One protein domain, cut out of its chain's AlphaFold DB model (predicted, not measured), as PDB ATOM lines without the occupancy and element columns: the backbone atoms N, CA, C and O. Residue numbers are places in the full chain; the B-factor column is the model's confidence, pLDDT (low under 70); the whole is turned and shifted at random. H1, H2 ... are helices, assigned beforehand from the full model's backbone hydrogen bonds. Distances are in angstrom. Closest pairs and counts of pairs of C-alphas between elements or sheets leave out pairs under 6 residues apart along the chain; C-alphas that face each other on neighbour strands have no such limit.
ATOM      1  N   SER A 165     125.032 124.506  82.464       93.06
ATOM      2  CA  SER A 165     126.237 124.539  83.306       93.06
ATOM      3  C   SER A 165     126.051 125.381  84.574       93.06
ATOM      4  O   SER A 165     126.594 125.027  85.620       93.06
ATOM      5  N   ILE A 166     125.284 126.475  84.507       92.25
ATOM      6  CA  ILE A 166     124.958 127.320  85.666       92.25
ATOM      7  C   ILE A 166     124.108 126.534  86.667       92.25
ATOM      8  O   ILE A 166     124.460 126.475  87.846       92.25
ATOM      9  N   VAL A 167     123.027 125.890  86.213       92.69
ATOM     10  CA  VAL A 167     122.152 125.123  87.116       92.69
ATOM     11  C   VAL A 167     122.881 123.913  87.702       92.69
ATOM     12  O   VAL A 167     122.796 123.674  88.903       92.69
ATOM     13  N   MET A 168     123.702 123.210  86.921       93.19
ATOM     14  CA  MET A 168     124.544 122.138  87.455       93.19
ATOM     15  C   MET A 168     125.524 122.641  88.519       93.19
ATOM     16  O   MET A 168     125.689 121.993  89.553       93.19
ATOM     17  N   ASN A 169     126.173 123.789  88.285       93.25
ATOM     18  CA  ASN A 169     127.080 124.388  89.261       93.25
ATOM     19  C   ASN A 169     126.357 124.678  90.580       93.25
ATOM     20  O   ASN A 169     126.880 124.339  91.636       93.25
ATOM     21  N   LEU A 170     125.144 125.234  90.515       90.25
ATOM     22  CA  LEU A 170     124.327 125.520  91.695       90.25
ATOM     23  C   LEU A 170     124.080 124.260  92.542       90.25
ATOM     24  O   LEU A 170     124.265 124.287  93.760       90.25
ATOM     25  N   HIS A 171     123.712 123.143  91.907       90.62
ATOM     26  CA  HIS A 171     123.461 121.882  92.615       90.62
ATOM     27  C   HIS A 171     124.739 121.243  93.155       90.62
ATOM     28  O   HIS A 171     124.750 120.762  94.285       90.62
ATOM     29  N   ILE A 172     125.837 121.271  92.397       90.25
ATOM     30  CA  ILE A 172     127.118 120.712  92.853       90.25
ATOM     31  C   ILE A 172     127.675 121.519  94.033       90.25
ATOM     32  O   ILE A 172     128.059 120.925  95.042       90.25
ATOM     33  N   SER A 173     127.692 122.854  93.938       89.88
ATOM     34  CA  SER A 173     128.214 123.729  94.994       89.88
ATOM     35  C   SER A 173     127.420 123.597  96.295       89.88
ATOM     36  O   SER A 173     128.021 123.598  97.361       89.88
ATOM     37  N   ARG A 174     126.099 123.354  96.243       87.69
ATOM     38  CA  ARG A 174     125.272 123.104  97.443       87.69
ATOM     39  C   ARG A 174     125.788 121.951  98.317       87.69
ATOM     40  O   ARG A 174     125.545 121.929  99.521       87.69
ATOM     41  N   HIS A 175     126.450 120.966  97.720       87.25
ATOM     42  CA  HIS A 175     126.951 119.786  98.426       87.25
ATOM     43  C   HIS A 175     128.402 119.922  98.896       87.25
ATOM     44  O   HIS A 175     128.947 118.983  99.484       87.25
ATOM     45  N   ILE A 176     129.039 121.063  98.631       83.62
ATOM     46  CA  ILE A 176     130.434 121.319  98.962       83.62
ATOM     47  C   ILE A 176     130.472 122.404 100.049       83.62
ATOM     48  O   ILE A 176     129.945 123.486  99.827       83.62
ATOM     49  N   PRO A 177     131.075 122.143 101.226       78.88
ATOM     50  CA  PRO A 177     131.075 123.085 102.356       78.88
ATOM     51  C   PRO A 177     131.855 124.393 102.142       78.88
ATOM     52  O   PRO A 177     131.951 125.191 103.066       78.88
ATOM     53  N   ASP A 178     132.479 124.567 100.982       83.44
ATOM     54  CA  ASP A 178     133.316 125.714 100.651       83.44
ATOM     55  C   ASP A 178     132.476 126.745  99.888       83.44
ATOM     56  O   ASP A 178     132.048 126.489  98.762       83.44
ATOM     57  N   GLU A 179     132.228 127.895 100.517       74.94
ATOM     58  CA  GLU A 179     131.400 128.977  99.970       74.94
ATOM     59  C   GLU A 179     132.001 129.609  98.705       74.94
ATOM     60  O   GLU A 179     131.263 130.147  97.879       74.94
ATOM     61  N   GLU A 180     133.319 129.507  98.506       79.62
ATOM     62  CA  GLU A 180     133.996 130.013  97.306       79.62
ATOM     63  C   GLU A 180     134.050 128.972  96.177       79.62
ATOM     64  O   GLU A 180     134.457 129.275  95.049       79.62
ATOM     65  N   PHE A 181     133.625 127.731  96.438       85.44
ATOM     66  CA  PHE A 181     133.716 126.665  95.455       85.44
ATOM     67  C   PHE A 181     132.753 126.876  94.278       85.44
ATOM     68  O   PHE A 181     131.525 126.919  94.412       85.44
ATOM     69  N   SER A 182     133.321 126.863  93.071       86.94
ATOM     70  CA  SER A 182     132.576 126.847  91.815       86.94
ATOM     71  C   SER A 182     133.159 125.822  90.846       86.94
ATOM     72  O   SER A 182     134.320 125.897  90.437       86.94
ATOM     73  N   ALA A 183     132.325 124.872  90.426       88.31
ATOM     74  CA  ALA A 183     132.636 123.928  89.358       88.31
ATOM     75  C   ALA A 183     132.411 124.526  87.956       88.31
ATOM     76  O   ALA A 183     132.781 123.895  86.964       88.31
ATOM     77  N   TYR A 184     131.834 125.728  87.849       90.88
ATOM     78  CA  TYR A 184     131.335 126.308  86.600       90.88
ATOM     79  C   TYR A 184     132.362 126.296  85.459       90.88
ATOM     80  O   TYR A 184     132.087 125.788  84.374       90.88
ATOM     81  N   SER A 185     133.584 126.777  85.712       91.06
ATOM     82  CA  SER A 185     134.645 126.815  84.693       91.06
ATOM     83  C   SER A 185     135.044 125.421  84.190       91.06
ATOM     84  O   SER A 185     135.425 125.256  83.030       91.06
ATOM     85  N   THR A 186     134.943 124.406  85.051       91.56
ATOM     86  CA  THR A 186     135.201 123.006  84.698       91.56
ATOM     87  C   THR A 186     134.044 122.424  83.896       91.56
ATOM     88  O   THR A 186     134.292 121.715  82.926       91.56
ATOM     89  N   LEU A 187     132.800 122.741  84.264       92.56
ATOM     90  CA  LEU A 187     131.602 122.283  83.558       92.56
ATOM     91  C   LEU A 187     131.569 122.793  82.115       92.56
ATOM     92  O   LEU A 187     131.441 121.990  81.200       92.56
ATOM     93  N   ILE A 188     131.826 124.087  81.899       91.62
ATOM     94  CA  ILE A 188     131.894 124.671  80.549       91.62
ATOM     95  C   ILE A 188     132.949 123.962  79.689       91.62
ATOM     96  O   ILE A 188     132.674 123.562  78.558       91.62
ATOM     97  N   LYS A 189     134.147 123.731  80.243       91.19
ATOM     98  CA  LYS A 189     135.218 123.005  79.541       91.19
ATOM     99  C   LYS A 189     134.843 121.556  79.236       91.19
ATOM    100  O   LYS A 189     135.296 121.016  78.229       91.19
ATOM    101  N   LYS A 190     134.081 120.895  80.112       90.25
ATOM    102  CA  LYS A 190     133.597 119.530  79.874       90.25
ATOM    103  C   LYS A 190     132.583 119.491  78.738       90.25
ATOM    104  O   LYS A 190     132.714 118.630  77.877       90.25
ATOM    105  N   GLU A 191     131.654 120.441  78.689       87.31
ATOM    106  CA  GLU A 191     130.674 120.532  77.602       87.31
ATOM    107  C   GLU A 191     131.336 120.794  76.248       87.31
ATOM    108  O   GLU A 191     131.029 120.119  75.268       87.31
ATOM    109  N   GLU A 192     132.315 121.696  76.191       87.25
ATOM    110  CA  GLU A 192     133.101 121.929  74.975       87.25
ATOM    111  C   GLU A 192     133.862 120.665  74.538       87.25
ATOM    112  O   GLU A 192     133.795 120.251  73.379       87.25
ATOM    113  N   ARG A 193     134.534 119.984  75.479       87.94
ATOM    114  CA  ARG A 193     135.233 118.720  75.196       87.94
ATOM    115  C   ARG A 193     134.287 117.622  74.725       87.94
ATOM    116  O   ARG A 193     134.670 116.856  73.847       87.94
ATOM    117  N   SER A 194     133.080 117.547  75.282       86.00
ATOM    118  CA  SER A 194     132.083 116.554  74.884       86.00
ATOM    119  C   SER A 194     131.580 116.763  73.456       86.00
ATOM    120  O   SER A 194     131.145 115.797  72.842       86.00
ATOM    121  N   LYS A 195     131.632 117.980  72.907       84.56
ATOM    122  CA  LYS A 195     131.317 118.211  71.488       84.56
ATOM    123  C   LYS A 195     132.455 117.719  70.598       84.56
ATOM    124  O   LYS A 195     132.241 116.886  69.723       84.56
ATOM    125  N   ASN A 196     133.681 118.133  70.913       89.19
ATOM    126  CA  ASN A 196     134.872 117.768  70.140       89.19
ATOM    127  C   ASN A 196     135.148 116.252  70.154       89.19
ATOM    128  O   ASN A 196     135.704 115.701  69.208       89.19
ATOM    129  N   ILE A 197     134.781 115.549  71.231       91.38
ATOM    130  CA  ILE A 197     135.027 114.109  71.334       91.38
ATOM    131  C   ILE A 197     134.098 113.279  70.444       91.38
ATOM    132  O   ILE A 197     134.518 112.229  69.971       91.38
ATOM    133  N   VAL A 198     132.875 113.748  70.170       91.94
ATOM    134  CA  VAL A 198     131.949 113.059  69.258       91.94
ATOM    135  C   VAL A 198     132.508 113.068  67.838       91.94
ATOM    136  O   VAL A 198     132.462 112.048  67.153       91.94
ATOM    137  N   GLU A 199     133.111 114.177  67.408       92.62
ATOM    138  CA  GLU A 199     133.816 114.254  66.123       92.62
ATOM    139  C   GLU A 199     134.963 113.237  66.067       92.62
ATOM    140  O   GLU A 199     135.035 112.432  65.138       92.62
ATOM    141  N   ARG A 200     135.783 113.169  67.124       95.00
ATOM    142  CA  ARG A 200     136.882 112.196  67.222       95.00
ATOM    143  C   ARG A 200     136.409 110.738  67.235       95.00
ATOM    144  O   ARG A 200     137.064 109.887  66.642       95.00
ATOM    145  N   ILE A 201     135.288 110.431  67.892       96.25
ATOM    146  CA  ILE A 201     134.691 109.084  67.877       96.25
ATOM    147  C   ILE A 201     134.301 108.705  66.444       96.25
ATOM    148  O   ILE A 201     134.628 107.611  65.989       96.25
ATOM    149  N   ASN A 202     133.658 109.617  65.711       95.69
ATOM    150  CA  ASN A 202     133.289 109.383  64.316       95.69
ATOM    151  C   ASN A 202     134.521 109.169  63.424       95.69
ATOM    152  O   ASN A 202     134.527 108.254  62.602       95.69
ATOM    153  N   GLU A 203     135.576 109.966  63.599       96.50
ATOM    154  CA  GLU A 203     136.845 109.772  62.888       96.50
ATOM    155  C   GLU A 203     137.473 108.409  63.189       96.50
ATOM    156  O   GLU A 203     137.861 107.707  62.257       96.50
ATOM    157  N   ALA A 204     137.517 108.004  64.463       96.81
ATOM    158  CA  ALA A 204     138.033 106.703  64.871       96.81
ATOM    159  C   ALA A 204     137.230 105.551  64.246       96.81
ATOM    160  O   ALA A 204     137.818 104.604  63.736       96.81
ATOM    161  N   ILE A 205     135.895 105.646  64.201       95.81
ATOM    162  CA  ILE A 205     135.044 104.646  63.535       95.81
ATOM    163  C   ILE A 205     135.317 104.601  62.023       95.81
ATOM    164  O   ILE A 205     135.411 103.514  61.459       95.81
ATOM    165  N   ASN A 206     135.460 105.756  61.367       96.25
ATOM    166  CA  ASN A 206     135.714 105.842  59.924       96.25
ATOM    167  C   ASN A 206     137.102 105.324  59.526       96.25
ATOM    168  O   ASN A 206     137.274 104.828  58.416       96.25
ATOM    169  N   GLN A 207     138.081 105.454  60.421       96.81
ATOM    170  CA  GLN A 207     139.443 104.939  60.256       96.81
ATOM    171  C   GLN A 207     139.607 103.515  60.814       96.81
ATOM    172  O   GLN A 207     140.728 103.021  60.894       96.81
ATOM    173  N   GLU A 208     138.507 102.862  61.209       94.88
ATOM    174  CA  GLU A 208     138.477 101.493  61.744       94.88
ATOM    175  C   GLU A 208     139.232 101.313  63.081       94.88
ATOM    176  O   GLU A 208     139.481 100.199  63.540       94.88
ATOM    177  N   PHE A 209     139.520 102.409  63.791       95.12
ATOM    178  CA  PHE A 209     140.067 102.420  65.152       95.12
ATOM    179  C   PHE A 209     138.975 102.198  66.211       95.12
ATOM    180  O   PHE A 209     138.741 103.016  67.105       95.12
ATOM    181  N   TYR A 210     138.299 101.051  66.138       94.75
ATOM    182  CA  TYR A 210     137.116 100.762  66.957       94.75
ATOM    183  C   TYR A 210     137.381 100.737  68.468       94.75
ATOM    184  O   TYR A 210     136.541 101.186  69.243       94.75
ATOM    185  N   LEU A 211     138.548 100.261  68.913       92.88
ATOM    186  CA  LEU A 211     138.891 100.254  70.342       92.88
ATOM    187  C   LEU A 211     139.096 101.668  70.904       92.88
ATOM    188  O   LEU A 211     138.760 101.912  72.063       92.88
ATOM    189  N   GLU A 212     139.613 102.601  70.096       95.00
ATOM    190  CA  GLU A 212     139.705 104.010  70.487       95.00
ATOM    191  C   GLU A 212     138.304 104.607  70.622       95.00
ATOM    192  O   GLU A 212     137.999 105.187  71.663       95.00
ATOM    193  N   ALA A 213     137.436 104.397  69.625       96.69
ATOM    194  CA  ALA A 213     136.047 104.855  69.670       96.69
ATOM    195  C   ALA A 213     135.333 104.375  70.947       96.69
ATOM    196  O   ALA A 213     134.829 105.192  71.716       96.69
ATOM    197  N   ILE A 214     135.411 103.074  71.244       96.44
ATOM    198  CA  ILE A 214     134.819 102.458  72.441       96.44
ATOM    199  C   ILE A 214     135.355 103.083  73.741       96.44
ATOM    200  O   ILE A 214     134.595 103.322  74.683       96.44
ATOM    201  N   ALA A 215     136.662 103.345  73.824       95.31
ATOM    202  CA  ALA A 215     137.268 103.947  75.011       95.31
ATOM    203  C   ALA A 215     136.804 105.400  75.222       95.31
ATOM    204  O   ALA A 215     136.549 105.819  76.356       95.31
ATOM    205  N   LEU A 216     136.671 106.166  74.135       95.81
ATOM    206  CA  LEU A 216     136.161 107.535  74.174       95.81
ATOM    207  C   LEU A 216     134.679 107.573  74.567       95.81
ATOM    208  O   LEU A 216     134.299 108.370  75.428       95.81
ATOM    209  N   GLU A 217     133.862 106.679  74.008       96.88
ATOM    210  CA  GLU A 217     132.450 106.502  74.366       96.88
ATOM    211  C   GLU A 217     132.285 106.188  75.858       96.88
ATOM    212  O   GLU A 217     131.534 106.872  76.557       96.88
ATOM    213  N   GLU A 218     133.043 105.220  76.392       95.50
ATOM    214  CA  GLU A 218     133.017 104.887  77.822       95.50
ATOM    215  C   GLU A 218     133.360 106.098  78.687       95.50
ATOM    216  O   GLU A 218     132.689 106.342  79.696       95.50
ATOM    217  N   SER A 219     134.398 106.852  78.316       93.81
ATOM    218  CA  SER A 219     134.821 108.037  79.061       93.81
ATOM    219  C   SER A 219     133.711 109.088  79.111       93.81
ATOM    220  O   SER A 219     133.466 109.664  80.171       93.81
ATOM    221  N   CYS A 220     133.021 109.324  77.993       94.50
ATOM    222  CA  CYS A 220     131.940 110.308  77.915       94.50
ATOM    223  C   CYS A 220     130.727 109.876  78.735       94.50
ATOM    224  O   CYS A 220     130.251 110.631  79.580       94.50
ATOM    225  N   ILE A 221     130.270 108.633  78.559       95.69
ATOM    226  CA  ILE A 221     129.133 108.105  79.320       95.69
ATOM    227  C   ILE A 221     129.454 108.115  80.823       95.69
ATOM    228  O   ILE A 221     128.631 108.534  81.638       95.69
ATOM    229  N   SER A 222     130.668 107.711  81.207       94.94
ATOM    230  CA  SER A 222     131.112 107.735  82.605       94.94
ATOM    231  C   SER A 222     131.125 109.148  83.187       94.94
ATOM    232  O   SER A 222     130.775 109.322  84.357       94.94
ATOM    233  N   ASP A 223     131.499 110.158  82.396       93.62
ATOM    234  CA  ASP A 223     131.450 111.562  82.805       93.62
ATOM    235  C   ASP A 223     130.014 112.013  83.095       93.62
ATOM    236  O   ASP A 223     129.757 112.530  84.186       93.62
ATOM    237  N   ARG A 224     129.066 111.731  82.189       94.38
ATOM    238  CA  ARG A 224     127.641 112.069  82.374       94.38
ATOM    239  C   ARG A 224     127.063 111.428  83.630       94.38
ATOM    240  O   ARG A 224     126.504 112.120  84.481       94.38
ATOM    241  N   LEU A 225     127.293 110.128  83.820       94.94
ATOM    242  CA  LEU A 225     126.869 109.419  85.033       94.94
ATOM    243  C   LEU A 225     127.517 110.011  86.294       94.94
ATOM    244  O   LEU A 225     126.860 110.174  87.320       94.94
ATOM    245  N   SER A 226     128.798 110.374  86.225       93.44
ATOM    246  CA  SER A 226     129.508 110.978  87.354       93.44
ATOM    247  C   SER A 226     128.950 112.350  87.727       93.44
ATOM    248  O   SER A 226     128.814 112.645  88.914       93.44
ATOM    249  N   LEU A 227     128.616 113.185  86.740       92.50
ATOM    250  CA  LEU A 227     128.025 114.506  86.955       92.50
ATOM    251  C   LEU A 227     126.656 114.409  87.632       92.50
ATOM    252  O   LEU A 227     126.399 115.159  88.575       92.50
ATOM    253  N   VAL A 228     125.830 113.431  87.244       93.06
ATOM    254  CA  VAL A 228     124.571 113.129  87.944       93.06
ATOM    255  C   VAL A 228     124.828 112.803  89.415       93.06
ATOM    256  O   VAL A 228     124.194 113.387  90.292       93.06
ATOM    257  N   LEU A 229     125.808 111.949  89.724       91.81
ATOM    258  CA  LEU A 229     126.138 111.632  91.117       91.81
ATOM    259  C   LEU A 229     126.580 112.872  91.907       91.81
ATOM    260  O   LEU A 229     126.068 113.097  93.005       91.81
ATOM    261  N   TYR A 230     127.471 113.699  91.347       90.44
ATOM    262  CA  TYR A 230     127.924 114.929  92.009       90.44
ATOM    263  C   TYR A 230     126.777 115.909  92.264       90.44
ATOM    264  O   TYR A 230     126.707 116.478  93.351       90.44
ATOM    265  N   SER A 231     125.849 116.051  91.314       88.94
ATOM    266  CA  SER A 231     124.668 116.911  91.472       88.94
ATOM    267  C   SER A 231     123.714 116.455  92.579       88.94
ATOM    268  O   SER A 231     122.948 117.255  93.098       88.94
ATOM    269  N   LYS A 232     123.780 115.177  92.973       88.62
ATOM    270  CA  LYS A 232     123.020 114.596  94.091       88.62
ATOM    271  C   LYS A 232     123.870 114.457  95.364       88.62
ATOM    272  O   LYS A 232     123.512 113.709  96.272       88.62
ATOM    273  N   GLY A 233     125.037 115.103  95.414       86.50
ATOM    274  CA  GLY A 233     125.947 115.087  96.563       86.50
ATOM    275  C   GLY A 233     126.712 113.776  96.759       86.50
ATOM    276  O   GLY A 233     127.360 113.575  97.787       86.50
ATOM    277  N   ARG A 234     126.676 112.863  95.781       88.19
ATOM    278  CA  ARG A 234     127.397 111.586  95.823       88.19
ATOM    279  C   ARG A 234     128.717 111.713  95.073       88.19
ATOM    280  O   ARG A 234     128.762 112.022  93.887       88.19
ATOM    281  N   LYS A 235     129.832 111.404  95.737       81.81
ATOM    282  CA  LYS A 235     131.147 111.413  95.076       81.81
ATOM    283  C   LYS A 235     131.225 110.280  94.055       81.81
ATOM    284  O   LYS A 235     131.095 109.114  94.435       81.81
ATOM    285  N   ALA A 236     131.515 110.590  92.792       76.50
ATOM    286  CA  ALA A 236     131.778 109.575  91.772       76.50
ATOM    287  C   ALA A 236     133.145 108.894  91.994       76.50
ATOM    288  O   ALA A 236     133.201 107.673  92.116       76.50
ATOM    289  N   GLY A 237     134.228 109.650  92.219       71.75
ATOM    290  CA  GLY A 237     135.578 109.096  92.445       71.75
ATOM    291  C   GLY A 237     136.085 108.221  91.282       71.75
ATOM    292  O   GLY A 237     135.608 108.348  90.162       71.75
ATOM    293  N   THR A 238     137.019 107.299  91.542       74.69
ATOM    294  CA  THR A 238     137.577 106.352  90.546       74.69
ATOM    295  C   THR A 238     136.706 105.100  90.363       74.69
ATOM    296  O   THR A 238     137.210 103.976  90.298       74.69
ATOM    297  N   LYS A 239     135.380 105.260  90.392       82.19
ATOM    298  CA  LYS A 239     134.451 104.127  90.301       82.19
ATOM    299  C   LYS A 239     134.482 103.506  88.907       82.19
ATOM    300  O   LYS A 239     134.594 104.208  87.910       82.19
ATOM    301  N   SER A 240     134.355 102.182  88.855       88.25
ATOM    302  CA  SER A 240     134.232 101.453  87.594       88.25
ATOM    303  C   SER A 240     132.912 101.781  86.893       88.25
ATOM    304  O   SER A 240     131.928 102.138  87.545       88.25
ATOM    305  N   PHE A 241     132.864 101.580  85.575       89.88
ATOM    306  CA  PHE A 241     131.663 101.818  84.773       89.88
ATOM    307  C   PHE A 241     130.431 101.054  85.291       89.88
ATOM    308  O   PHE A 241     129.355 101.629  85.426       89.88
ATOM    309  N   VAL A 242     130.612  99.790  85.705       92.06
ATOM    310  CA  VAL A 242     129.571  98.988  86.383       92.06
ATOM    311  C   VAL A 242     129.010  99.734  87.591       92.06
ATOM    312  O   VAL A 242     127.799  99.861  87.751       92.06
ATOM    313  N   LYS A 243     129.900 100.247  88.447       92.06
ATOM    314  CA  LYS A 243     129.503 100.896  89.693       92.06
ATOM    315  C   LYS A 243     128.792 102.224  89.439       92.06
ATOM    316  O   LYS A 243     127.898 102.570  90.205       92.06
ATOM    317  N   LEU A 244     129.163 102.952  88.385       93.12
ATOM    318  CA  LEU A 244     128.453 104.164  87.970       93.12
ATOM    319  C   LEU A 244     127.019 103.844  87.529       93.12
ATOM    320  O   LEU A 244     126.091 104.478  88.024       93.12
ATOM    321  N   ILE A 245     126.822 102.817  86.693       92.88
ATOM    322  CA  ILE A 245     125.480 102.374  86.265       92.88
ATOM    323  C   ILE A 245     124.632 101.956  87.477       92.88
ATOM    324  O   ILE A 245     123.478 102.361  87.595       92.88
ATOM    325  N   GLU A 246     125.203 101.185  88.408       91.69
ATOM    326  CA  GLU A 246     124.507 100.764  89.632       91.69
ATOM    327  C   GLU A 246     124.071 101.945  90.504       91.69
ATOM    328  O   GLU A 246     122.952 101.955  91.011       91.69
ATOM    329  N   LEU A 247     124.945 102.937  90.696       91.44
ATOM    330  CA  LEU A 247     124.653 104.098  91.542       91.44
ATOM    331  C   LEU A 247     123.668 105.074  90.898       91.44
ATOM    332  O   LEU A 247     122.963 105.771  91.623       91.44
ATOM    333  N   CYS A 248     123.614 105.113  89.566       91.88
ATOM    334  CA  CYS A 248     122.651 105.915  88.819       91.88
ATOM    335  C   CYS A 248     121.336 105.172  88.534       91.88
ATOM    336  O   CYS A 248     120.462 105.723  87.872       91.88
ATOM    337  N   ASN A 249     121.168 103.940  89.028       89.12
ATOM    338  CA  ASN A 249     120.009 103.092  88.734       89.12
ATOM    339  C   ASN A 249     118.655 103.750  89.042       89.12
ATOM    340  O   ASN A 249     117.683 103.475  88.352       89.12
ATOM    341  N   GLU A 250     118.585 104.579  90.080       88.12
ATOM    342  CA  GLU A 250     117.345 105.268  90.460       88.12
ATOM    343  C   GLU A 250     116.987 106.440  89.530       88.12
ATOM    344  O   GLU A 250     115.827 106.828  89.473       88.12
ATOM    345  N   PHE A 251     117.958 106.968  88.776       89.19
ATOM    346  CA  PHE A 251     117.776 108.113  87.875       89.19
ATOM    347  C   PHE A 251     117.673 107.703  86.402       89.19
ATOM    348  O   PHE A 251     117.156 108.455  85.577       89.19
ATOM    349  N   LEU A 252     118.206 106.530  86.054       91.12
ATOM    350  CA  LEU A 252     118.237 106.042  84.681       91.12
ATOM    351  C   LEU A 252     116.881 105.443  84.270       91.12
ATOM    352  O   LEU A 252     116.357 104.564  84.963       91.12
ATOM    353  N   PRO A 253     116.355 105.804  83.087       92.88
ATOM    354  CA  PRO A 253     115.261 105.083  82.458       92.88
ATOM    355  C   PRO A 253     115.589 103.591  82.328       92.88
ATOM    356  O   PRO A 253     116.714 103.203  81.997       92.88
ATOM    357  N   LYS A 254     114.595 102.725  82.567       90.88
ATOM    358  CA  LYS A 254     114.791 101.261  82.591       90.88
ATOM    359  C   LYS A 254     115.382 100.716  81.285       90.88
ATOM    360  O   LYS A 254     116.190  99.791  81.323       90.88
ATOM    361  N   ASN A 255     114.970 101.277  80.149       92.62
ATOM    362  CA  ASN A 255     115.510 100.967  78.826       92.62
ATOM    363  C   ASN A 255     116.981 101.383  78.720       92.62
ATOM    364  O   ASN A 255     117.818 100.528  78.451       92.62
ATOM    365  N   LEU A 256     117.307 102.639  79.042       93.88
ATOM    366  CA  LEU A 256     118.672 103.156  78.934       93.88
ATOM    367  C   LEU A 256     119.651 102.383  79.824       93.88
ATOM    368  O   LEU A 256     120.749 102.041  79.393       93.88
ATOM    369  N   LYS A 257     119.234 102.024  81.044       93.25
ATOM    370  CA  LYS A 257     120.031 101.166  81.929       93.25
ATOM    371  C   LYS A 257     120.335  99.812  81.290       93.25
ATOM    372  O   LYS A 257     121.475  99.359  81.327       93.25
ATOM    373  N   ARG A 258     119.313  99.140  80.752       93.94
ATOM    374  CA  ARG A 258     119.476  97.827  80.116       93.94
ATOM    375  C   ARG A 258     120.447  97.918  78.942       93.94
ATOM    376  O   ARG A 258     121.292  97.039  78.797       93.94
ATOM    377  N   ASP A 259     120.334  98.974  78.148       95.44
ATOM    378  CA  ASP A 259     121.155  99.174  76.961       95.44
ATOM    379  C   ASP A 259     122.616  99.486  77.360       95.44
ATOM    380  O   ASP A 259     123.536  98.878  76.815       95.44
ATOM    381  N   LEU A 260     122.838 100.289  78.414       95.62
ATOM    382  CA  LEU A 260     124.150 100.496  79.052       95.62
ATOM    383  C   LEU A 260     124.776  99.200  79.574       95.62
ATOM    384  O   LEU A 260     125.959  98.943  79.346       95.62
ATOM    385  N   ASP A 261     123.997  98.369  80.266       93.88
ATOM    386  CA  ASP A 261     124.476  97.088  80.786       93.88
ATOM    387  C   ASP A 261     124.781  96.079  79.673       93.88
ATOM    388  O   ASP A 261     125.710  95.277  79.818       93.88
ATOM    389  N   SER A 262     124.021  96.102  78.573       94.75
ATOM    390  CA  SER A 262     124.287  95.280  77.389       94.75
ATOM    391  C   SER A 262     125.575  95.722  76.707       94.75
ATOM    392  O   SER A 262     126.507  94.927  76.576       94.75
ATOM    393  N   TRP A 263     125.674  97.012  76.382       96.81
ATOM    394  CA  TRP A 263     126.848  97.586  75.733       96.81
ATOM    395  C   TRP A 263     128.112  97.405  76.576       96.81
ATOM    396  O   TRP A 263     129.160  97.040  76.056       96.81
ATOM    397  N   ARG A 264     128.025  97.529  77.906       94.88
ATOM    398  CA  ARG A 264     129.142  97.229  78.816       94.88
ATOM    399  C   ARG A 264     129.696  95.813  78.632       94.88
ATOM    400  O   ARG A 264     130.909  95.627  78.710       94.88
ATOM    401  N   LYS A 265     128.828  94.809  78.470       92.12
ATOM    402  CA  LYS A 265     129.251  93.412  78.280       92.12
ATOM    403  C   LYS A 265     129.927  93.231  76.927       92.12
ATOM    404  O   LYS A 265     130.978  92.598  76.873       92.12
ATOM    405  N   GLU A 266     129.356  93.813  75.876       91.81
ATOM    406  CA  GLU A 266     129.929  93.809  74.524       91.81
ATOM    407  C   GLU A 266     131.294  94.502  74.506       91.81
ATOM    408  O   GLU A 266     132.278  93.902  74.094       91.81
ATOM    409  N   ARG A 267     131.399  95.691  75.104       93.38
ATOM    410  CA  ARG A 267     132.657  96.416  75.298       93.38
ATOM    411  C   ARG A 267     133.710  95.590  76.018       93.38
ATOM    412  O   ARG A 267     134.851  95.527  75.571       93.38
ATOM    413  N   ASN A 268     133.352  94.953  77.132       90.19
ATOM    414  CA  ASN A 268     134.291  94.102  77.860       90.19
ATOM    415  C   ASN A 268     134.765  92.929  76.995       90.19
ATOM    416  O   ASN A 268     135.943  92.587  77.054       90.19
ATOM    417  N   ARG A 269     133.876  92.345  76.183       87.00
ATOM    418  CA  ARG A 269     134.218  91.282  75.232       87.00
ATOM    419  C   ARG A 269     135.190  91.794  74.162       87.00
ATOM    420  O   ARG A 269     136.233  91.181  73.974       87.00
ATOM    421  N   SER A 270     134.902  92.940  73.545       86.38
ATOM    422  CA  SER A 270     135.736  93.560  72.504       86.38
ATOM    423  C   SER A 270     137.127  93.956  73.013       86.38
ATOM    424  O   SER A 270     138.121  93.738  72.331       86.38
ATOM    425  N   ILE A 271     137.233  94.482  74.241       83.62
ATOM    426  CA  ILE A 271     138.523  94.901  74.817       83.62
ATOM    427  C   ILE A 271     139.338  93.714  75.338       83.62
ATOM    428  O   ILE A 271     140.557  93.673  75.166       83.62
ATOM    429  N   HIS A 272     138.710  92.765  76.038       78.75
ATOM    430  CA  HIS A 272     139.458  91.715  76.731       78.75
ATOM    431  C   HIS A 272     139.811  90.523  75.836       78.75
ATOM    432  O   HIS A 272     140.865  89.928  76.054       78.75
ATOM    433  N   ASN A 273     139.036  90.234  74.789       74.94
ATOM    434  CA  ASN A 273     139.276  89.058  73.948       74.94
ATOM    435  C   ASN A 273     140.358  89.248  72.874       74.94
ATOM    436  O   ASN A 273     140.649  88.300  72.155       74.94
ATOM    437  N   LEU A 274     141.005  90.419  72.798       68.31
ATOM    438  CA  LEU A 274     142.137  90.649  71.889       68.31
ATOM    439  C   LEU A 274     143.344  89.747  72.206       68.31
ATOM    440  O   LEU A 274     144.049  89.300  71.310       68.31
ATOM    441  N   VAL A 275     143.598  89.496  73.492       67.12
ATOM    442  CA  VAL A 275     144.724  88.660  73.967       67.12
ATOM    443  C   VAL A 275     144.335  87.829  75.192       67.12
ATOM    444  O   VAL A 275     144.916  86.781  75.459       67.12
ATOM    445  N   ARG A 276     143.366  88.302  75.983       61.38
ATOM    446  CA  ARG A 276     142.996  87.737  77.279       61.38
ATOM    447  C   ARG A 276     141.845  86.739  77.104       61.38
ATOM    448  O   ARG A 276     140.723  87.012  77.506       61.38
ATOM    449  N   SER A 277     142.134  85.577  76.530       60.78
ATOM    450  CA  SER A 277     141.243  84.415  76.616       60.78
ATOM    451  C   SER A 277     141.635  83.536  77.804       60.78
ATOM    452  O   SER A 277     142.814  83.403  78.153       60.78
ATOM    453  N   SER A 278     140.645  82.945  78.473       59.00
ATOM    454  CA  SER A 278     140.918  81.833  79.385       59.00
ATOM    455  C   SER A 278     141.586  80.695  78.599       59.00
ATOM    456  O   SER A 278     141.176  80.436  77.471       59.00
ATOM    457  N   PRO A 279     142.533  79.928  79.176       62.81
ATOM    458  CA  PRO A 279     143.061  78.712  78.541       62.81
ATOM    459  C   PRO A 279     141.987  77.654  78.223       62.81
ATOM    460  O   PRO A 279     142.283  76.650  77.582       62.81
ATOM    461  N   LEU A 280     140.769  77.847  78.741       66.69
ATOM    462  CA  LEU A 280     139.601  76.985  78.572       66.69
ATOM    463  C   LEU A 280     138.572  77.550  77.574       66.69
ATOM    464  O   LEU A 280     137.553  76.906  77.344       66.69
ATOM    465  N   GLU A 281     138.798  78.746  77.032       66.31
ATOM    466  CA  GLU A 281     137.910  79.403  76.071       66.31
ATOM    467  C   GLU A 281     138.544  79.380  74.677       66.31
ATOM    468  O   GLU A 281     139.754  79.561  74.530       66.31
ATOM    469  N   GLU A 282     137.727  79.158  73.645       64.50
ATOM    470  CA  GLU A 282     138.186  79.277  72.261       64.50
ATOM    471  C   GLU A 282     138.606  80.726  71.986       64.50
ATOM    472  O   GLU A 282     137.887  81.675  72.317       64.50
ATOM    473  N   MET A 283     139.794  80.903  71.399       67.44
ATOM    474  CA  MET A 283     140.204  82.208  70.889       67.44
ATOM    475  C   MET A 283     139.234  82.621  69.790       67.44
ATOM    476  O   MET A 283     139.019  81.877  68.835       67.44
ATOM    477  N   ILE A 284     138.678  83.819  69.935       72.31
ATOM    478  CA  ILE A 284     137.905  84.454  68.875       72.31
ATOM    479  C   ILE A 284     138.874  84.791  67.741       72.31
ATOM    480  O   ILE A 284     139.988  85.260  67.997       72.31
ATOM    481  N   ASP A 285     138.459  84.526  66.506       81.00
ATOM    482  CA  ASP A 285     139.235  84.906  65.332       81.00
ATOM    483  C   ASP A 285     139.333  86.436  65.203       81.00
ATOM    484  O   ASP A 285     138.451  87.174  65.647       81.00
ATOM    485  N   LEU A 286     140.412  86.927  64.592       79.56
ATOM    486  CA  LEU A 286     140.643  88.365  64.457       79.56
ATOM    487  C   LEU A 286     139.549  89.042  63.619       79.56
ATOM    488  O   LEU A 286     139.102  90.124  63.992       79.56
ATOM    489  N   GLU A 287     139.049  88.394  62.562       82.94
ATOM    490  CA  GLU A 287     137.974  88.962  61.737       82.94
ATOM    491  C   GLU A 287     136.655  89.059  62.522       82.94
ATOM    492  O   GLU A 287     135.932  90.055  62.432       82.94
ATOM    493  N   GLU A 288     136.346  88.055  63.351       84.19
ATOM    494  CA  GLU A 288     135.169  88.082  64.225       84.19
ATOM    495  C   GLU A 288     135.305  89.161  65.314       84.19
ATOM    496  O   GLU A 288     134.331  89.849  65.638       84.19
ATOM    497  N   LEU A 289     136.512  89.355  65.855       83.94
ATOM    498  CA  LEU A 289     136.793  90.400  66.835       83.94
ATOM    499  C   LEU A 289     136.672  91.807  66.235       83.94
ATOM    500  O   LEU A 289     136.131  92.700  66.895       83.94
ATOM    501  N   ASP A 290     137.129  92.006  65.000       85.75
ATOM    502  CA  ASP A 290     136.998  93.280  64.289       85.75
ATOM    503  C   ASP A 290     135.528  93.605  64.010       85.75
ATOM    504  O   ASP A 290     135.075  94.718  64.293       85.75
ATOM    505  N   LEU A 291     134.732  92.623  63.565       89.69
ATOM    506  CA  LEU A 291     133.284  92.786  63.389       89.69
ATOM    507  C   LEU A 291     132.576  93.107  64.713       89.69
ATOM    508  O   LEU A 291     131.719  93.998  64.760       89.69
ATOM    509  N   LEU A 292     132.939  92.414  65.796       91.06
ATOM    510  CA  LEU A 292     132.401  92.668  67.132       91.06
ATOM    511  C   LEU A 292     132.758  94.079  67.615       91.06
ATOM    512  O   LEU A 292     131.892  94.794  68.128       91.06
ATOM    513  N   SER A 293     134.010  94.498  67.440       92.69
ATOM    514  CA  SER A 293     134.493  95.820  67.844       92.69
ATOM    515  C   SER A 293     133.815  96.922  67.031       92.69
ATOM    516  O   SER A 293     133.333  97.895  67.608       92.69
ATOM    517  N   ALA A 294     133.660  96.728  65.719       94.44
ATOM    518  CA  ALA A 294     132.929  97.636  64.842       94.44
ATOM    519  C   ALA A 294     131.458  97.785  65.256       94.44
ATOM    520  O   ALA A 294     130.932  98.899  65.315       94.44
ATOM    521  N   HIS A 295     130.785  96.672  65.571       95.44
ATOM    522  CA  HIS A 295     129.416  96.692  66.089       95.44
ATOM    523  C   HIS A 295     129.331  97.416  67.439       95.44
ATOM    524  O   HIS A 295     128.442  98.245  67.649       95.44
ATOM    525  N   THR A 296     130.265  97.131  68.345       96.44
ATOM    526  CA  THR A 296     130.300  97.714  69.692       96.44
ATOM    527  C   THR A 296     130.527  99.225  69.646       96.44
ATOM    528  O   THR A 296     129.834  99.952  70.352       96.44
ATOM    529  N   ALA A 297     131.428  99.712  68.788       96.88
ATOM    530  CA  ALA A 297     131.644 101.146  68.588       96.88
ATOM    531  C   ALA A 297     130.392 101.819  67.994       96.88
ATOM    532  O   ALA A 297     129.845 102.767  68.541       96.88
ATOM    533  N   LYS A 298     129.822 101.272  66.911       96.50
ATOM    534  CA  LYS A 298     128.625 101.867  66.281       96.50
ATOM    535  C   LYS A 298     127.398 101.874  67.199       96.50
ATOM    536  O   LYS A 298     126.579 102.790  67.124       96.50
ATOM    537  N   SER A 299     127.228 100.841  68.023       96.88
ATOM    538  CA  SER A 299     126.160 100.795  69.028       96.88
ATOM    539  C   SER A 299     126.446 101.720  70.213       96.88
ATOM    540  O   SER A 299     125.516 102.356  70.707       96.88
ATOM    541  N   GLY A 300     127.712 101.859  70.613       96.94
ATOM    542  CA  GLY A 300     128.159 102.770  71.661       96.94
ATOM    543  C   GLY A 300     127.951 104.236  71.311       96.94
ATOM    544  O   GLY A 300     127.417 104.971  72.136       96.94
ATOM    545  N   LEU A 301     128.232 104.643  70.072       96.25
ATOM    546  CA  LEU A 301     127.924 105.989  69.585       96.25
ATOM    547  C   LEU A 301     126.422 106.311  69.689       96.25
ATOM    548  O   LEU A 301     126.042 107.334  70.253       96.25
ATOM    549  N   LYS A 302     125.547 105.403  69.233       96.00
ATOM    550  CA  LYS A 302     124.086 105.575  69.369       96.00
ATOM    551  C   LYS A 302     123.646 105.654  70.831       96.00
ATOM    552  O   LYS A 302     122.726 106.394  71.173       96.00
ATOM    553  N   LEU A 303     124.276 104.856  71.688       96.62
ATOM    554  CA  LEU A 303     123.999 104.853  73.116       96.62
ATOM    555  C   LEU A 303     124.453 106.156  73.781       96.62
ATOM    556  O   LEU A 303     123.728 106.680  74.622       96.62
ATOM    557  N   LEU A 304     125.611 106.694  73.393       96.12
ATOM    558  CA  LEU A 304     126.125 107.976  73.865       96.12
ATOM    559  C   LEU A 304     125.147 109.114  73.548       96.12
ATOM    560  O   LEU A 304     124.857 109.910  74.440       96.12
ATOM    561  N   ASP A 305     124.584 109.153  72.340       94.56
ATOM    562  CA  ASP A 305     123.553 110.134  71.979       94.56
ATOM    563  C   ASP A 305     122.328 110.025  72.898       94.56
ATOM    564  O   ASP A 305     121.866 111.023  73.452       94.56
ATOM    565  N   GLY A 306     121.848 108.802  73.144       95.69
ATOM    566  CA  GLY A 306     120.742 108.556  74.075       95.69
ATOM    567  C   GLY A 306     121.051 108.977  75.516       95.69
ATOM    568  O   GLY A 306     120.187 109.526  76.199       95.69
ATOM    569  N   VAL A 307     122.287 108.765  75.981       96.19
ATOM    570  CA  VAL A 307     122.746 109.219  77.304       96.19
ATOM    571  C   VAL A 307     122.822 110.743  77.367       96.19
ATOM    572  O   VAL A 307     122.433 111.309  78.384       96.19
ATOM    573  N   ASN A 308     123.299 111.410  76.316       94.25
ATOM    574  CA  ASN A 308     123.369 112.869  76.274       94.25
ATOM    575  C   ASN A 308     121.969 113.492  76.315       94.25
ATOM    576  O   ASN A 308     121.739 114.363  77.146       94.25
ATOM    577  N   ILE A 309     121.022 112.990  75.514       94.19
ATOM    578  CA  ILE A 309     119.623 113.455  75.534       94.19
ATOM    579  C   ILE A 309     119.026 113.291  76.935       94.19
ATOM    580  O   ILE A 309     118.536 114.256  77.519       94.19
ATOM    581  N   TRP A 310     119.138 112.093  77.518       95.69
ATOM    582  CA  TRP A 310     118.657 111.848  78.878       95.69
ATOM    583  C   TRP A 310     119.310 112.782  79.903       95.69
ATOM    584  O   TRP A 310     118.645 113.268  80.814       95.69
ATOM    585  N   PHE A 311     120.615 113.025  79.787       94.62
ATOM    586  CA  PHE A 311     121.340 113.875  80.722       94.62
ATOM    587  C   PHE A 311     120.878 115.336  80.643       94.62
ATOM    588  O   PHE A 311     120.706 115.978  81.679       94.62
ATOM    589  N   GLU A 312     120.627 115.848  79.439       92.31
ATOM    590  CA  GLU A 312     120.062 117.183  79.232       92.31
ATOM    591  C   GLU A 312     118.652 117.296  79.830       92.31
ATOM    592  O   GLU A 312     118.380 118.218  80.604       92.31
ATOM    593  N   GLU A 313     117.783 116.316  79.568       92.19
ATOM    594  CA  GLU A 313     116.438 116.237  80.156       92.19
ATOM    595  C   GLU A 313     116.486 116.142  81.688       92.19
ATOM    596  O   GLU A 313     115.696 116.780  82.391       92.19
ATOM    597  N   PHE A 314     117.435 115.379  82.230       92.88
ATOM    598  CA  PHE A 314     117.652 115.254  83.667       92.88
ATOM    599  C   PHE A 314     118.029 116.600  84.288       92.88
ATOM    600  O   PHE A 314     117.472 116.972  85.317       92.88
ATOM    601  N   ILE A 315     118.929 117.371  83.668       92.19
ATOM    602  CA  ILE A 315     119.292 118.709  84.162       92.19
ATOM    603  C   ILE A 315     118.056 119.617  84.193       92.19
ATOM    604  O   ILE A 315     117.788 120.261  85.209       92.19
ATOM    605  N   LEU A 316     117.282 119.651  83.109       90.69
ATOM    606  CA  LEU A 316     116.129 120.546  83.000       90.69
ATOM    607  C   LEU A 316     114.947 120.150  83.896       90.69
ATOM    608  O   LEU A 316     114.211 121.024  84.341       90.69
ATOM    609  N   SER A 317     114.764 118.866  84.195       87.25
ATOM    610  CA  SER A 317     113.702 118.398  85.098       87.25
ATOM    611  C   SER A 317     114.109 118.482  86.572       87.25
ATOM    612  O   SER A 317     113.376 119.001  87.417       87.25
ATOM    613  N   GLU A 318     115.310 118.007  86.900       86.81
ATOM    614  CA  GLU A 318     115.736 117.834  88.285       86.81
ATOM    615  C   GLU A 318     116.439 119.057  88.864       86.81
ATOM    616  O   GLU A 318     116.353 119.273  90.076       86.81
ATOM    617  N   MET A 319     117.141 119.838  88.036       89.75
ATOM    618  CA  MET A 319     118.006 120.921  88.515       89.75
ATOM    619  C   MET A 319     117.469 122.320  88.238       89.75
ATOM    620  O   MET A 319     117.899 123.270  88.896       89.75
ATOM    621  N   ASN A 320     116.543 122.454  87.292       90.25
ATOM    622  CA  ASN A 320     115.979 123.736  86.910       90.25
ATOM    623  C   ASN A 320     115.170 124.361  88.064       90.25
ATOM    624  O   ASN A 320     114.150 123.793  88.470       90.25
TER     625      ASN A 320
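Overview. This is residues 165 to 320 of the 333 residues of an uncharacterized protein of Vibrio sp. JCM 18905 (UniProt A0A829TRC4). H6, the longest helix, and H3 run side by side through the core of an elongated four-helix bundle, with H2 packed on one side of this pair and H5 on another. H1 crosses one end of the bundle, and the short H4 packs on H3 and H5. The printed part has 156 residues with six named helices, H1 to H6 in chain order, and no named strand; the class is all helix. It is compact, with a radius of gyration of the C-alphas of 17.3 A and spans of 56 by 31 by 26 A.

Along the chain. H6, residues 286 to 319, is 46.4 A long and runs from C-alpha 286 at (140.643, 88.365, 64.457) to C-alpha 319 at (118.006, 120.921, 88.515). H3, residues 210 to 231, measures 31.9 A; H2, residues 184 to 206, 33.9 A, with a kink of 27 degrees near residue 195; H5, residues 254 to 272, 27.1 A. H1 is residues 165 to 174, beginning at (126.237, 124.539, 83.306), and H4 residues 241 to 247.

Arrangement. H3 is the hub, touching five helices. It touches H6 the same way at a shallow tilt of 21 degrees, C-alphas 214 and 297 closest at 5.2 A. H2, H3, H5 and H6 form an up-and-down bundle, each running against the one before. H2 and H3 form a hairpin, C-alphas 201 and 213 closest at 4.8 A. H5 and H6 form another, at 34 degrees, only just short of steep, C-alphas 270 and 293 closest at 5.3 A. H1 is apart from H4 and H5. Every O i to N i+4 pair is within hydrogen-bond range in H1, H3, H4 and H5; H2 has 17 of 19 and H6 29 of 30.

Size, cuts and confidence. The C-alphas of Glu 179 and Glu 282, the two farthest apart, are 57.3 A apart. The printed part has no cut. The link from H5 to H6 is long, and its residues 274 to 283 have pLDDT under 70.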